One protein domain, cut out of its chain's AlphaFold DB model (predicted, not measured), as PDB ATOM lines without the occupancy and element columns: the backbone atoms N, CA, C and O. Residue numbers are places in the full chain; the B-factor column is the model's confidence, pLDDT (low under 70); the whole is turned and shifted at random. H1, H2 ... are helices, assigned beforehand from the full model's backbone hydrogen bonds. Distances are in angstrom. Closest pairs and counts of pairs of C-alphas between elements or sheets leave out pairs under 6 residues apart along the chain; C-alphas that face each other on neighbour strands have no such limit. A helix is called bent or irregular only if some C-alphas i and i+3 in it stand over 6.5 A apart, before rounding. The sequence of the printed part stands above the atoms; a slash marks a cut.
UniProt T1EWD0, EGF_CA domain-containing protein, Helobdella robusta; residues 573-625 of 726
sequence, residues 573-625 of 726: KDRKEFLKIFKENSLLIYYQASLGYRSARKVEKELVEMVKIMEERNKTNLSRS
ATOM      1  N   LYS A 573      38.286   1.631   9.231       90.88
ATOM      2  CA  LYS A 573      38.184   0.267   8.673       90.88
ATOM      3  C   LYS A 573      37.593   0.274   7.266       90.88
ATOM      4  O   LYS A 573      38.139  -0.357   6.364       90.88
ATOM      5  N   ASP A 574      36.547   1.073   7.069       92.56
ATOM      6  CA  ASP A 574      35.771   1.092   5.832       92.56
ATOM      7  C   ASP A 574      36.044   2.328   4.973       92.56
ATOM      8  O   ASP A 574      36.284   3.439   5.458       92.56
ATOM      9  N   ARG A 575      35.893   2.165   3.654       87.31
ATOM     10  CA  ARG A 575      36.062   3.240   2.661       87.31
ATOM     11  C   ARG A 575      35.149   4.447   2.926       87.31
ATOM     12  O   ARG A 575      35.575   5.587   2.751       87.31
ATOM     13  N   LYS A 576      33.919   4.207   3.404       90.56
ATOM     14  CA  LYS A 576      32.958   5.261   3.787       90.56
ATOM     15  C   LYS A 576      33.429   6.059   5.008       90.56
ATOM     16  O   LYS A 576      33.305   7.282   5.014       90.56
ATOM     17  N   GLU A 577      33.999   5.389   6.012       92.69
ATOM     18  CA  GLU A 577      34.559   6.044   7.201       92.69
ATOM     19  C   GLU A 577      35.781   6.896   6.822       92.69
ATOM     20  O   GLU A 577      35.847   8.075   7.170       92.69
ATOM     21  N   PHE A 578      36.695   6.335   6.022       93.56
ATOM     22  CA  PHE A 578      37.869   7.047   5.517       93.56
ATOM     23  C   PHE A 578      37.489   8.322   4.747       93.56
ATOM     24  O   PHE A 578      38.004   9.399   5.049       93.56
ATOM     25  N   LEU A 579      36.546   8.234   3.800       90.69
ATOM     26  CA  LEU A 579      36.090   9.390   3.017       90.69
ATOM     27  C   LEU A 579      35.400  10.459   3.878       90.69
ATOM     28  O   LEU A 579      35.575  11.650   3.609       90.69
ATOM     29  N   LYS A 580      34.658  10.069   4.924       93.06
ATOM     30  CA  LYS A 580      34.077  11.013   5.893       93.06
ATOM     31  C   LYS A 580      35.174  11.767   6.650       93.06
ATOM     32  O   LYS A 580      35.209  12.995   6.609       93.06
ATOM     33  N   ILE A 581      36.116  11.040   7.254       90.44
ATOM     34  CA  ILE A 581      37.224  11.620   8.030       90.44
ATOM     35  C   ILE A 581      38.131  12.485   7.134       90.44
ATOM     36  O   ILE A 581      38.612  13.532   7.571       90.44
ATOM     37  N   PHE A 582      38.344  12.107   5.871       93.31
ATOM     38  CA  PHE A 582      39.091  12.910   4.900       93.31
ATOM     39  C   PHE A 582      38.367  14.226   4.561       93.31
ATOM     40  O   PHE A 582      38.987  15.292   4.591       93.31
ATOM     41  N   LYS A 583      37.051  14.194   4.296       91.62
ATOM     42  CA  LYS A 583      36.250  15.406   4.022       91.62
ATOM     43  C   LYS A 583      36.216  16.352   5.234       91.62
ATOM     44  O   LYS A 583      36.463  17.544   5.074       91.62
ATOM     45  N   GLU A 584      36.031  15.829   6.446       91.62
ATOM     46  CA  GLU A 584      36.067  16.616   7.692       91.62
ATOM     47  C   GLU A 584      37.437  17.284   7.941       91.62
ATOM     48  O   GLU A 584      37.505  18.480   8.232       91.62
ATOM     49  N   ASN A 585      38.544  16.547   7.786       90.38
ATOM     50  CA  ASN A 585      39.887  17.103   8.004       90.38
ATOM     51  C   ASN A 585      40.306  18.101   6.914       90.38
ATOM     52  O   ASN A 585      40.905  19.129   7.229       90.38
ATOM     53  N   SER A 586      39.996  17.821   5.646       87.38
ATOM     54  CA  SER A 586      40.356  18.692   4.518       87.38
ATOM     55  C   SER A 586      39.636  20.049   4.577       87.38
ATOM     56  O   SER A 586      40.287  21.085   4.427       87.38
ATOM     57  N   LEU A 587      38.340  20.070   4.922       90.06
ATOM     58  CA  LEU A 587      37.592  21.302   5.214       90.06
ATOM     59  C   LEU A 587      38.197  22.095   6.383       90.06
ATOM     60  O   LEU A 587      38.354  23.313   6.281       90.06
ATOM     61  N   LEU A 588      38.585  21.427   7.474       88.62
ATOM     62  CA  LEU A 588      39.185  22.099   8.630       88.62
ATOM     63  C   LEU A 588      40.574  22.683   8.315       88.62
ATOM     64  O   LEU A 588      40.888  23.791   8.751       88.62
ATOM     65  N   ILE A 589      41.392  21.975   7.532       88.31
ATOM     66  CA  ILE A 589      42.688  22.470   7.047       88.31
ATOM     67  C   ILE A 589      42.491  23.702   6.150       88.31
ATOM     68  O   ILE A 589      43.218  24.684   6.308       88.31
ATOM     69  N   TYR A 590      41.490  23.688   5.264       84.50
ATOM     70  CA  TYR A 590      41.139  24.833   4.419       84.50
ATOM     71  C   TYR A 590      40.668  26.045   5.243       84.50
ATOM     72  O   TYR A 590      41.153  27.155   5.027       84.50
ATOM     73  N   TYR A 591      39.808  25.837   6.242       86.25
ATOM     74  CA  TYR A 591      39.326  26.892   7.145       86.25
ATOM     75  C   TYR A 591      40.454  27.522   7.986       86.25
ATOM     76  O   TYR A 591      40.509  28.736   8.174       86.25
ATOM     77  N   GLN A 592      41.420  26.717   8.443       87.44
ATOM     78  CA  GLN A 592      42.616  27.227   9.127       87.44
ATOM     79  C   GLN A 592      43.602  27.940   8.183       87.44
ATOM     80  O   GLN A 592      44.430  28.723   8.652       87.44
ATOM     81  N   ALA A 593      43.524  27.693   6.871       84.69
ATOM     82  CA  ALA A 593      44.306  28.398   5.858       84.69
ATOM     83  C   ALA A 593      43.678  29.754   5.484       84.69
ATOM     84  O   ALA A 593      44.394  30.750   5.395       84.69
ATOM     85  N   SER A 594      42.354  29.811   5.292       78.38
ATOM     86  CA  SER A 594      41.642  31.043   4.915       78.38
ATOM     87  C   SER A 594      41.673  32.109   6.013       78.38
ATOM     88  O   SER A 594      41.787  33.291   5.705       78.38
ATOM     89  N   LEU A 595      41.653  31.696   7.284       83.38
ATOM     90  CA  LEU A 595      41.784  32.580   8.449       83.38
ATOM     91  C   LEU A 595      43.237  32.967   8.787       83.38
ATOM     92  O   LEU A 595      43.485  33.580   9.820       83.38
ATOM     93  N   GLY A 596      44.224  32.582   7.971       87.06
ATOM     94  CA  GLY A 596      45.632  32.948   8.169       87.06
ATOM     95  C   GLY A 596      46.360  32.232   9.320       87.06
ATOM     96  O   GLY A 596      47.586  32.307   9.387       87.06
ATOM     97  N   TYR A 597      45.656  31.473  10.170       80.50
ATOM     98  CA  TYR A 597      46.220  30.730  11.311       80.50
ATOM     99  C   TYR A 597      47.290  29.686  10.942       80.50
ATOM    100  O   TYR A 597      47.985  29.170  11.821       80.50
ATOM    101  N   ARG A 598      47.440  29.335   9.660       80.44
ATOM    102  CA  ARG A 598      48.485  28.427   9.174       80.44
ATOM    103  C   ARG A 598      49.161  28.957   7.918       80.44
ATOM    104  O   ARG A 598      48.506  29.366   6.964       80.44
ATOM    105  N   SER A 599      50.490  28.849   7.871       85.69
ATOM    106  CA  SER A 599      51.240  29.138   6.648       85.69
ATOM    107  C   SER A 599      50.912  28.120   5.549       85.69
ATOM    108  O   SER A 599      50.781  26.920   5.810       85.69
ATOM    109  N   ALA A 600      50.827  28.589   4.300       75.81
ATOM    110  CA  ALA A 600      50.459  27.756   3.151       75.81
ATOM    111  C   ALA A 600      51.340  26.498   3.015       75.81
ATOM    112  O   ALA A 600      50.817  25.418   2.769       75.81
ATOM    113  N   ARG A 601      52.650  26.596   3.298       80.38
ATOM    114  CA  ARG A 601      53.582  25.449   3.297       80.38
ATOM    115  C   ARG A 601      53.221  24.354   4.318       80.38
ATOM    116  O   ARG A 601      53.517  23.186   4.087       80.38
ATOM    117  N   LYS A 602      52.615  24.707   5.461       86.38
ATOM    118  CA  LYS A 602      52.203  23.740   6.501       86.38
ATOM    119  C   LYS A 602      50.896  23.037   6.122       86.38
ATOM    120  O   LYS A 602      50.753  21.845   6.363       86.38
ATOM    121  N   VAL A 603      49.990  23.770   5.471       87.56
ATOM    122  CA  VAL A 603      48.752  23.256   4.854       87.56
ATOM    123  C   VAL A 603      49.069  22.299   3.700       87.56
ATOM    124  O   VAL A 603      48.562  21.184   3.669       87.56
ATOM    125  N   GLU A 604      49.972  22.703   2.807       87.56
ATOM    126  CA  GLU A 604      50.450  21.929   1.656       87.56
ATOM    127  C   GLU A 604      51.073  20.591   2.082       87.56
ATOM    128  O   GLU A 604      50.657  19.543   1.590       87.56
ATOM    129  N   LYS A 605      51.986  20.592   3.067       90.25
ATOM    130  CA  LYS A 605      52.570  19.350   3.607       90.25
ATOM    131  C   LYS A 605      51.524  18.399   4.202       90.25
ATOM    132  O   LYS A 605      51.651  17.194   4.019       90.25
ATOM    133  N   GLU A 606      50.501  18.909   4.890       90.75
ATOM    134  CA  GLU A 606      49.451  18.066   5.487       90.75
ATOM    135  C   GLU A 606      48.471  17.503   4.451       90.75
ATOM    136  O   GLU A 606      48.074  16.347   4.567       90.75
ATOM    137  N   LEU A 607      48.147  18.260   3.400       89.75
ATOM    138  CA  LEU A 607      47.371  17.742   2.269       89.75
ATOM    139  C   LEU A 607      48.144  16.661   1.499       89.75
ATOM    140  O   LEU A 607      47.574  15.614   1.205       89.75
ATOM    141  N   VAL A 608      49.442  16.859   1.240       91.38
ATOM    142  CA  VAL A 608      50.301  15.841   0.602       91.38
ATOM    143  C   VAL A 608      50.394  14.568   1.453       91.38
ATOM    144  O   VAL A 608      50.311  13.469   0.911       91.38
ATOM    145  N   GLU A 609      50.506  14.688   2.780       93.00
ATOM    146  CA  GLU A 609      50.516  13.538   3.697       93.00
ATOM    147  C   GLU A 609      49.185  12.758   3.660       93.00
ATOM    148  O   GLU A 609      49.194  11.528   3.615       93.00
ATOM    149  N   MET A 610      48.039  13.446   3.593       89.19
ATOM    150  CA  MET A 610      46.726  12.793   3.462       89.19
ATOM    151  C   MET A 610      46.489  12.171   2.076       89.19
ATOM    152  O   MET A 610      45.847  11.125   1.989       89.19
ATOM    153  N   VAL A 611      47.020  12.770   1.003       91.00
ATOM    154  CA  VAL A 611      46.963  12.197  -0.355       91.00
ATOM    155  C   VAL A 611      47.804  10.922  -0.449       91.00
ATOM    156  O   VAL A 611      47.308   9.930  -0.975       91.00
ATOM    157  N   LYS A 612      49.008  10.883   0.143       93.56
ATOM    158  CA  LYS A 612      49.824   9.652   0.195       93.56
ATOM    159  C   LYS A 612      49.089   8.488   0.866       93.56
ATOM    160  O   LYS A 612      49.025   7.408   0.290       93.56
ATOM    161  N   ILE A 613      48.445   8.724   2.014       92.25
ATOM    162  CA  ILE A 613      47.659   7.693   2.723       92.25
ATOM    163  C   ILE A 613      46.480   7.185   1.863       92.25
ATOM    164  O   ILE A 613      46.122   6.007   1.926       92.25
ATOM    165  N   MET A 614      45.872   8.050   1.042       89.62
ATOM    166  CA  MET A 614      44.826   7.651   0.090       89.62
ATOM    167  C   MET A 614      45.392   6.791  -1.053       89.62
ATOM    168  O   MET A 614      44.793   5.777  -1.410       89.62
ATOM    169  N   GLU A 615      46.547   7.169  -1.601       91.88
ATOM    170  CA  GLU A 615      47.224   6.464  -2.694       91.88
ATOM    171  C   GLU A 615      47.732   5.075  -2.261       91.88
ATOM    172  O   GLU A 615      47.506   4.086  -2.959       91.88
ATOM    173  N   GLU A 616      48.339   4.983  -1.073       92.62
ATOM    174  CA  GLU A 616      48.743   3.733  -0.415       92.62
ATOM    175  C   GLU A 616      47.546   2.783  -0.255       92.62
ATOM    176  O   GLU A 616      47.594   1.636  -0.705       92.62
ATOM    177  N   ARG A 617      46.425   3.276   0.300       88.62
ATOM    178  CA  ARG A 617      45.193   2.483   0.435       88.62
ATOM    179  C   ARG A 617      44.643   2.022  -0.916       88.62
ATOM    180  O   ARG A 617      44.206   0.875  -1.028       88.62
ATOM    181  N   ASN A 618      44.692   2.863  -1.950       86.94
ATOM    182  CA  ASN A 618      44.212   2.484  -3.279       86.94
ATOM    183  C   ASN A 618      45.045   1.333  -3.880       86.94
ATOM    184  O   ASN A 618      44.479   0.350  -4.357       86.94
ATOM    185  N   LYS A 619      46.380   1.396  -3.752       87.81
ATOM    186  CA  LYS A 619      47.298   0.316  -4.164       87.81
ATOM    187  C   LYS A 619      47.020  -0.995  -3.417       87.81
ATOM    188  O   LYS A 619      46.963  -2.054  -4.042       87.81
ATOM    189  N   THR A 620      46.754  -0.941  -2.106       86.44
ATOM    190  CA  THR A 620      46.400  -2.153  -1.339       86.44
ATOM    191  C   THR A 620      45.059  -2.771  -1.742       86.44
ATOM    192  O   THR A 620      44.917  -3.988  -1.655       86.44
ATOM    193  N   ASN A 621      44.096  -1.979  -2.227       79.31
ATOM    194  CA  ASN A 621      42.809  -2.501  -2.696       79.31
ATOM    195  C   ASN A 621      42.924  -3.185  -4.068       79.31
ATOM    196  O   ASN A 621      42.355  -4.260  -4.247       79.31
ATOM    197  N   LEU A 622      43.702  -2.615  -4.997       72.69
ATOM    198  CA  LEU A 622      43.975  -3.211  -6.314       72.69
ATOM    199  C   LEU A 622      44.580  -4.622  -6.171       72.69
ATOM    200  O   LEU A 622      43.942  -5.596  -6.558       72.69
ATOM    201  N   SER A 623      45.684  -4.756  -5.420       73.56
ATOM    202  CA  SER A 623      46.362  -6.046  -5.136       73.56
ATOM    203  C   SER A 623      45.542  -7.087  -4.339       73.56
ATOM    204  O   SER A 623      46.018  -8.189  -4.026       73.56
ATOM    205  N   ARG A 624      44.314  -6.726  -3.949       68.88
ATOM    206  CA  ARG A 624      43.329  -7.597  -3.301       68.88
ATOM    207  C   ARG A 624      42.176  -7.967  -4.238       68.88
ATOM    208  O   ARG A 624      41.554  -8.997  -4.013       68.88
ATOM    209  N   SER A 625      41.937  -7.174  -5.283       65.69
ATOM    210  CA  SER A 625      41.031  -7.494  -6.390       65.69
ATOM    211  C   SER A 625      41.653  -8.526  -7.332       65.69
ATOM    212  O   SER A 625      40.997  -9.504  -7.681       65.69
TER     213      SER A 625
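What this domain is: This is residues 573 to 625 of the 726 residues of the protein "EGF_CA domain-containing protein" of Helobdella robusta (UniProt T1EWD0). This is a helical hairpin: H1 runs out, a tight turn follows, and the longer H2 folds back beside it, nearly in line but the opposite way. The last residues of H2, 618 to 625, stick out past H1 as a free arm, and this arm adds to the length. The printed part has 53 residues with two named helices, H1 then H2, and no named strand; its class is all helix. It is loose, with a radius of gyration of the C-alphas of 13.3 A, and a rod of 43 by 19 by 11 A.

How they stand to each other: Start with H1, residues 575 to 594, and go on through the tight link of 5 residues to H2, residues 600 to 625. The two helices form a hairpin and run opposite ways at a shallow tilt of 12 degrees. They touch, and the closest C-alphas are those of Ile 589 and Val 603, 6.5 A apart. H2 touches H1 with residues 600 to 610 alone. Their centres are 13.2 A apart. In H1 every O i to N i+4 pair is within hydrogen-bond range; in H2 it is 21 of 22.

Where its parts are: Find C-alpha 575 at (36.062, 3.240, 2.661); from there H1 runs 28.4 A to C-alpha 594 at (41.642, 31.043, 4.915), with y rising. After the link, look for C-alpha 600 at (50.459, 27.756, 3.151), where H2 begins; from there H2 runs 37.7 A from first to last C-alpha, with y falling, to C-alpha 625 at (41.031, -7.494, -6.390). Neither helix is bent.

The domain as a whole: The two C-alphas farthest apart are those of Gly 596 and Ser 625, at 43.2 A. Without residues 618 to 625, which stand free, the body spans 33 by 17 by 9 A. The printed part has no cut and no long link. The mean pLDDT of the printed part is 86.9, and in this model residues 624 to 625 are under 70.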